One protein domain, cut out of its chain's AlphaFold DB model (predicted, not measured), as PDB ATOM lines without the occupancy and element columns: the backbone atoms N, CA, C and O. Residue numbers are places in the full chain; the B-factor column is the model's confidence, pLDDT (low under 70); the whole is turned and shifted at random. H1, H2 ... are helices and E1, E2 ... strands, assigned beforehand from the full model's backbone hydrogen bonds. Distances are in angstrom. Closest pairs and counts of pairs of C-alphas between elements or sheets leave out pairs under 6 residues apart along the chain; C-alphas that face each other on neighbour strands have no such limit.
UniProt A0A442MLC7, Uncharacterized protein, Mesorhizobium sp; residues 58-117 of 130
ATOM      1  N   LYS A  58     224.698  30.621  63.620       93.75
ATOM      2  CA  LYS A  58     224.939  32.028  63.264       93.75
ATOM      3  C   LYS A  58     226.191  32.605  63.922       93.75
ATOM      4  O   LYS A  58     226.637  33.677  63.517       93.75
ATOM      5  N   GLU A  59     226.781  31.920  64.899       93.25
ATOM      6  CA  GLU A  59     228.078  32.299  65.471       93.25
ATOM      7  C   GLU A  59     229.225  32.103  64.467       93.25
ATOM      8  O   GLU A  59     230.230  32.822  64.513       93.25
ATOM      9  N   LEU A  60     229.051  31.180  63.515       92.38
ATOM     10  CA  LEU A  60     230.016  30.885  62.463       92.38
ATOM     11  C   LEU A  60     229.814  31.761  61.226       92.38
ATOM     12  O   LEU A  60     228.723  32.239  60.912       92.38
ATOM     13  N   GLY A  61     230.898  31.933  60.480       90.94
ATOM     14  CA  GLY A  61     230.905  32.627  59.206       90.94
ATOM     15  C   GLY A  61     231.248  34.111  59.298       90.94
ATOM     16  O   GLY A  61     231.567  34.669  60.351       90.94
ATOM     17  N   ARG A  62     231.208  34.784  58.144       87.81
ATOM     18  CA  ARG A  62     231.607  36.196  58.033       87.81
ATOM     19  C   ARG A  62     230.630  37.095  58.808       87.81
ATOM     20  O   ARG A  62     229.432  36.994  58.544       87.81
ATOM     21  N   PRO A  63     231.093  38.037  59.659       91.50
ATOM     22  CA  PRO A  63     230.219  38.833  60.532       91.50
ATOM     23  C   PRO A  63     229.015  39.487  59.837       91.50
ATOM     24  O   PRO A  63     227.900  39.411  60.338       91.50
ATOM     25  N   HIS A  64     229.208  40.059  58.646       91.31
ATOM     26  CA  HIS A  64     228.147  40.724  57.873       91.31
ATOM     27  C   HIS A  64     227.170  39.760  57.167       91.31
ATOM     28  O   HIS A  64     226.114  40.180  56.693       91.31
ATOM     29  N   ALA A  65     227.515  38.474  57.075       91.81
ATOM     30  CA  ALA A  65     226.736  37.446  56.389       91.81
ATOM     31  C   ALA A  65     226.158  36.383  57.337       91.81
ATOM     32  O   ALA A  65     225.407  35.524  56.879       91.81
ATOM     33  N   ARG A  66     226.450  36.450  58.646       94.25
ATOM     34  CA  ARG A  66     225.964  35.505  59.672       94.25
ATOM     35  C   ARG A  66     224.458  35.284  59.609       94.25
ATOM     36  O   ARG A  66     223.993  34.151  59.596       94.25
ATOM     37  N   GLN A  67     223.693  36.360  59.438       95.12
ATOM     38  CA  GLN A  67     222.236  36.318  59.270       95.12
ATOM     39  C   GLN A  67     221.756  35.392  58.135       95.12
ATOM     40  O   GLN A  67     220.657  34.855  58.219       95.12
ATOM     41  N   TYR A  68     222.592  35.122  57.129       96.88
ATOM     42  CA  TYR A  68     222.278  34.279  55.974       96.88
ATOM     43  C   TYR A  68     222.787  32.834  56.086       96.88
ATOM     44  O   TYR A  68     222.616  32.067  55.142       96.88
ATOM     45  N   VAL A  69     223.416  32.438  57.199       97.00
ATOM     46  CA  VAL A  69     223.881  31.054  57.411       97.00
ATOM     47  C   VAL A  69     222.685  30.116  57.553       97.00
ATOM     48  O   VAL A  69     221.809  30.375  58.371       97.00
ATOM     49  N   ILE A  70     222.637  29.037  56.781       96.94
ATOM     50  CA  ILE A  70     221.502  28.098  56.790       96.94
ATOM     51  C   ILE A  70     221.878  26.684  57.232       96.94
ATOM     52  O   ILE A  70     221.015  25.949  57.698       96.94
ATOM     53  N   ALA A  71     223.147  26.300  57.103       96.75
ATOM     54  CA  ALA A  71     223.629  24.977  57.480       96.75
ATOM     55  C   ALA A  71     225.136  25.005  57.738       96.75
ATOM     56  O   ALA A  71     225.862  25.828  57.167       96.75
ATOM     57  N   ILE A  72     225.609  24.069  58.562       95.69
ATOM     58  CA  ILE A  72     227.036  23.841  58.809       95.69
ATOM     59  C   ILE A  72     227.366  22.351  58.723       95.69
ATOM     60  O   ILE A  72     226.543  21.506  59.058       95.69
ATOM     61  N   LYS A  73     228.585  22.017  58.308       93.94
ATOM     62  CA  LYS A  73     229.129  20.655  58.417       93.94
ATOM     63  C   LYS A  73     230.617  20.696  58.721       93.94
ATOM     64  O   LYS A  73     231.271  21.702  58.452       93.94
ATOM     65  N   ARG A  74     231.186  19.607  59.236       91.19
ATOM     66  CA  ARG A  74     232.644  19.533  59.393       91.19
ATOM     67  C   ARG A  74     233.314  19.471  58.024       91.19
ATOM     68  O   ARG A  74     232.814  18.816  57.102       91.19
ATOM     69  N   CYS A  75     234.459  20.130  57.883       88.44
ATOM     70  CA  CYS A  75     235.268  20.007  56.675       88.44
ATOM     71  C   CYS A  75     235.596  18.530  56.390       88.44
ATOM     72  O   CYS A  75     235.943  17.780  57.298       88.44
ATOM     73  N   GLY A  76     235.446  18.106  55.132       82.88
ATOM     74  CA  GLY A  76     235.690  16.717  54.715       82.88
ATOM     75  C   GLY A  76     234.584  15.712  55.066       82.88
ATOM     76  O   GLY A  76     234.733  14.538  54.752       82.88
ATOM     77  N   THR A  77     233.479  16.147  55.678       87.06
ATOM     78  CA  THR A  77     232.325  15.278  55.982       87.06
ATOM     79  C   THR A  77     231.146  15.545  55.049       87.06
ATOM     80  O   THR A  77     231.139  16.538  54.310       87.06
ATOM     81  N   GLU A  78     230.153  14.660  55.058       90.62
ATOM     82  CA  GLU A  78     228.872  14.869  54.378       90.62
ATOM     83  C   GLU A  78     227.968  15.836  55.159       90.62
ATOM     84  O   GLU A  78     228.246  16.192  56.306       90.62
ATOM     85  N   TRP A  79     226.910  16.323  54.508       91.94
ATOM     86  CA  TRP A  79     225.885  17.114  55.189       91.94
ATOM     87  C   TRP A  79     225.083  16.218  56.132       91.94
ATOM     88  O   TRP A  79     224.793  15.069  55.813       91.94
ATOM     89  N   THR A  80     224.748  16.739  57.309       90.94
ATOM     90  CA  THR A  80     223.913  16.028  58.276       90.94
ATOM     91  C   THR A  80     222.441  16.126  57.877       90.94
ATOM     92  O   THR A  80     221.984  17.177  57.426       90.94
ATOM     93  N   ALA A  81     221.686  15.047  58.112       92.81
ATOM     94  CA  ALA A  81     220.273  14.943  57.730       92.81
ATOM     95  C   ALA A  81     219.373  16.029  58.353       92.81
ATOM     96  O   ALA A  81     218.329  16.373  57.810       92.81
ATOM     97  N   GLU A  82     219.791  16.621  59.478       93.81
ATOM     98  CA  GLU A  82     219.088  17.743  60.117       93.81
ATOM     99  C   GLU A  82     218.939  18.973  59.200       93.81
ATOM    100  O   GLU A  82     218.040  19.785  59.404       93.81
ATOM    101  N   PHE A  83     219.817  19.119  58.200       95.06
ATOM    102  CA  PHE A  83     219.805  20.241  57.265       95.06
ATOM    103  C   PHE A  83     219.193  19.886  55.908       95.06
ATOM    104  O   PHE A  83     219.112  20.772  55.060       95.06
ATOM    105  N   ASP A  84     218.748  18.647  55.677       93.88
ATOM    106  CA  ASP A  84     218.294  18.199  54.354       93.88
ATOM    107  C   ASP A  84     217.162  19.070  53.807       93.88
ATOM    108  O   ASP A  84     217.244  19.563  52.683       93.88
ATOM    109  N   GLU A  85     216.128  19.317  54.609       95.06
ATOM    110  CA  GLU A  85     214.979  20.122  54.181       95.06
ATOM    111  C   GLU A  85     215.366  21.587  53.933       95.06
ATOM    112  O   GLU A  85     214.964  22.182  52.932       95.06
ATOM    113  N   VAL A  86     216.231  22.148  54.782       95.75
ATOM    114  CA  VAL A  86     216.738  23.520  54.624       95.75
ATOM    115  C   VAL A  86     217.589  23.646  53.360       95.75
ATOM    116  O   VAL A  86     217.466  24.622  52.621       95.75
ATOM    117  N   LEU A  87     218.443  22.661  53.078       95.56
ATOM    118  CA  LEU A  87     219.302  22.641  51.897       95.56
ATOM    119  C   LEU A  87     218.501  22.412  50.609       95.56
ATOM    120  O   LEU A  87     218.816  23.032  49.593       95.56
ATOM    121  N   LYS A  88     217.452  21.580  50.642       95.56
ATOM    122  CA  LYS A  88     216.526  21.392  49.511       95.56
ATOM    123  C   LYS A  88     215.777  22.682  49.179       95.56
ATOM    124  O   LYS A  88     215.770  23.096  48.020       95.56
ATOM    125  N   ASP A  89     215.201  23.348  50.179       95.75
ATOM    126  CA  ASP A  89     214.520  24.637  49.996       95.75
ATOM    127  C   ASP A  89     215.488  25.726  49.500       95.75
ATOM    128  O   ASP A  89     215.202  26.449  48.541       95.75
ATOM    129  N   ALA A  90     216.689  25.795  50.082       95.00
ATOM    130  CA  ALA A  90     217.739  26.706  49.637       95.00
ATOM    131  C   ALA A  90     218.118  26.476  48.172       95.00
ATOM    132  O   ALA A  90     218.250  27.435  47.404       95.00
ATOM    133  N   ARG A  91     218.241  25.206  47.768       93.75
ATOM    134  CA  ARG A  91     218.531  24.842  46.385       93.75
ATOM    135  C   ARG A  91     217.414  25.281  45.448       93.75
ATOM    136  O   ARG A  91     217.700  25.891  44.423       93.75
ATOM    137  N   HIS A  92     216.159  25.060  45.830       93.50
ATOM    138  CA  HIS A  92     215.009  25.501  45.050       93.50
ATOM    139  C   HIS A  92     215.013  27.023  44.822       93.50
ATOM    140  O   HIS A  92     214.887  27.491  43.691       93.50
ATOM    141  N   LYS A  93     215.244  27.807  45.879       93.25
ATOM    142  CA  LYS A  93     215.343  29.276  45.811       93.25
ATOM    143  C   LYS A  93     216.508  29.760  44.942       93.25
ATOM    144  O   LYS A  93     216.385  30.748  44.215       93.25
ATOM    145  N   PHE A  94     217.641  29.068  45.008       92.56
ATOM    146  CA  PHE A  94     218.790  29.340  44.152       92.56
ATOM    147  C   PHE A  94     218.494  29.046  42.677       92.56
ATOM    148  O   PHE A  94     218.786  29.876  41.813       92.56
ATOM    149  N   ASP A  95     217.862  27.908  42.390       89.81
ATOM    150  CA  ASP A  95     217.493  27.501  41.032       89.81
ATOM    151  C   ASP A  95     216.454  28.460  40.422       89.81
ATOM    152  O   ASP A  95     216.536  28.797  39.242       89.81
ATOM    153  N   GLN A  96     215.542  29.005  41.232       89.56
ATOM    154  CA  GLN A  96     214.627  30.080  40.823       89.56
ATOM    155  C   GLN A  96     215.324  31.423  40.538       89.56
ATOM    156  O   GLN A  96     214.694  32.329  39.998       89.56
ATOM    157  N   GLY A  97     216.598  31.588  40.909       89.44
ATOM    158  CA  GLY A  97     217.341  32.836  40.724       89.44
ATOM    159  C   GLY A  97     216.982  33.942  41.726       89.44
ATOM    160  O   GLY A  97     217.361  35.098  41.522       89.44
ATOM    161  N   THR A  98     216.273  33.617  42.813       92.25
ATOM    162  CA  THR A  98     215.870  34.589  43.846       92.25
ATOM    163  C   THR A  98     216.934  34.766  44.927       92.25
ATOM    164  O   THR A  98     217.039  35.834  45.529       92.25
ATOM    165  N   HIS A  99     217.755  33.742  45.150       95.12
ATOM    166  CA  HIS A  99     218.820  33.737  46.148       95.12
ATOM    167  C   HIS A  99     220.151  33.312  45.523       95.12
ATOM    168  O   HIS A  99     220.188  32.679  44.470       95.12
ATOM    169  N   GLU A 100     221.250  33.666  46.177       94.25
ATOM    170  CA  GLU A 100     222.587  33.168  45.884       94.25
ATOM    171  C   GLU A 100     223.039  32.218  46.993       94.25
ATOM    172  O   GLU A 100     222.899  32.521  48.179       94.25
ATOM    173  N   MET A 101     223.600  31.076  46.601       94.12
ATOM    174  CA  MET A 101     224.219  30.124  47.515       94.12
ATOM    175  C   MET A 101     225.734  30.249  47.436       94.12
ATOM    176  O   MET A 101     226.314  30.189  46.355       94.12
ATOM    177  N   CYS A 102     226.384  30.375  48.587       94.06
ATOM    178  CA  CYS A 102     227.838  30.343  48.681       94.06
ATOM    179  C   CYS A 102     228.279  29.572  49.924       94.06
ATOM    180  O   CYS A 102     227.499  29.356  50.853       94.06
ATOM    181  N   GLN A 103     229.532  29.131  49.915       94.88
ATOM    182  CA  GLN A 103     230.146  28.406  51.020       94.88
ATOM    183  C   GLN A 103     231.402  29.134  51.477       94.88
ATOM    184  O   GLN A 103     232.121  29.725  50.670       94.88
ATOM    185  N   SER A 104     231.689  29.062  52.770       93.38
ATOM    186  CA  SER A 104     232.990  29.438  53.318       93.38
ATOM    187  C   SER A 104     233.470  28.395  54.313       93.38
ATOM    188  O   SER A 104     232.684  27.584  54.795       93.38
ATOM    189  N   ILE A 105     234.747  28.469  54.667       92.12
ATOM    190  CA  ILE A 105     235.314  27.704  55.775       92.12
ATOM    191  C   ILE A 105     235.539  28.657  56.947       92.12
ATOM    192  O   ILE A 105     236.108  29.733  56.758       92.12
ATOM    193  N   ASP A 106     235.091  28.263  58.134       91.38
ATOM    194  CA  ASP A 106     235.337  28.968  59.391       91.38
ATOM    195  C   ASP A 106     235.551  27.948  60.515       91.38
ATOM    196  O   ASP A 106     234.732  27.053  60.698       91.38
ATOM    197  N   GLN A 107     236.673  28.040  61.234       88.62
ATOM    198  CA  GLN A 107     236.980  27.185  62.398       88.62
ATOM    199  C   GLN A 107     236.809  25.663  62.156       88.62
ATOM    200  O   GLN A 107     236.352  24.926  63.030       88.62
ATOM    201  N   GLY A 108     237.150  25.183  60.953       89.06
ATOM    202  CA  GLY A 108     237.013  23.769  60.550       89.06
ATOM    203  C   GLY A 108     235.587  23.322  60.206       89.06
ATOM    204  O   GLY A 108     235.346  22.134  59.973       89.06
ATOM    205  N   TRP A 109     234.663  24.273  60.101       92.75
ATOM    206  CA  TRP A 109     233.314  24.083  59.590       92.75
ATOM    207  C   TRP A 109     233.184  24.649  58.177       92.75
ATOM    208  O   TRP A 109     233.652  25.748  57.880       92.75
ATOM    209  N   VAL A 110     232.502  23.910  57.306       94.12
ATOM    210  CA  VAL A 110     231.922  24.453  56.078       94.12
ATOM    211  C   VAL A 110     230.609  25.115  56.460       94.12
ATOM    212  O   VAL A 110     229.725  24.468  57.017       94.12
ATOM    213  N   VAL A 111     230.490  26.397  56.141       95.94
ATOM    214  CA  VAL A 111     229.320  27.230  56.416       95.94
ATOM    215  C   VAL A 111     228.608  27.497  55.097       95.94
ATOM    216  O   VAL A 111     229.206  28.069  54.182       95.94
ATOM    217  N   GLN A 112     227.348  27.075  54.985       97.31
ATOM    218  CA  GLN A 112     226.500  27.343  53.824       97.31
ATOM    219  C   GLN A 112     225.659  28.591  54.077       97.31
ATOM    220  O   GLN A 112     224.940  28.676  55.075       97.31
ATOM    221  N   TYR A 113     225.701  29.525  53.133       97.38
ATOM    222  CA  TYR A 113     224.869  30.721  53.141       97.38
ATOM    223  C   TYR A 113     223.803  30.643  52.053       97.38
ATOM    224  O   TYR A 113     224.019  30.036  50.996       97.38
ATOM    225  N   LEU A 114     222.685  31.318  52.305       97.19
ATOM    226  CA  LEU A 114     221.644  31.613  51.327       97.19
ATOM    227  C   LEU A 114     221.303  33.103  51.405       97.19
ATOM    228  O   LEU A 114     220.637  33.559  52.333       97.19
ATOM    229  N   ILE A 115     221.789  33.870  50.436       95.31
ATOM    230  CA  ILE A 115     221.707  35.330  50.439       95.31
ATOM    231  C   ILE A 115     220.639  35.767  49.428       95.31
ATOM    232  O   ILE A 115     220.779  35.456  48.243       95.31
ATOM    233  N   PRO A 116     219.585  36.496  49.830       94.25
ATOM    234  CA  PRO A 116     218.593  37.022  48.896       94.25
ATOM    235  C   PRO A 116     219.225  37.969  47.872       94.25
ATOM    236  O   PRO A 116     220.036  38.837  48.211       94.25
ATOM    237  N   ARG A 117     218.834  37.848  46.603       89.88
ATOM    238  CA  ARG A 117     219.268  38.777  45.556       89.88
ATOM    239  C   ARG A 117     218.409  40.038  45.602       89.88
ATOM    240  O   ARG A 117     217.187  39.965  45.620       89.88
TER     241      ARG A 117
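AT A GLANCE: This is residues 58 to 117 of the 130 residues of an uncharacterized protein of Mesorhizobium sp (UniProt A0A442MLC7). A strongly twisted sheet of three antiparallel strands, order E1, E3, E2, has one helix, H1, lying slantwise over one face, in two layers. The printed part has 60 residues, running E1, H1, E2, E3, of mixed class. It is compact, radius of gyration of the C-alphas 11.1 A, spanning 31 by 27 by 15 A.

HOW THE PARTS SIT: From residue 58, go to E1, residues 69 to 74; H1, residues 81 to 95, follows, then the hairpin of E2, residues 99 to 106, and E3, residues 109 to 116. Look for N 70 and O 112, 2.9 A, between E1 and E3, and N 104 and O 111, 3.0 A, between E2 and E3. E1, H1, E2 form a split strand-helix-strand unit, E3 between its strands, with a right-handed crossover. H1 is on the sheet at a height of 8.9 A; its closest C-alphas to E1 are Phe 83 and Ala 71, 6.1 A. In H1, 9 of 11 O i to N i+4 pairs are within hydrogen-bond range.

IN THESE COORDINATES: Find C-alpha 69 at (223.881, 31.054, 57.411); E1 runs 14.6 A. H1 spans 21.1 A, E2 21.7 A, and E3 22.3 A, to C-alpha 116 at (218.593, 37.022, 48.896).

THE WHOLE: The printed part has no cut and no long link; no printed residue is under 70 in pLDDT.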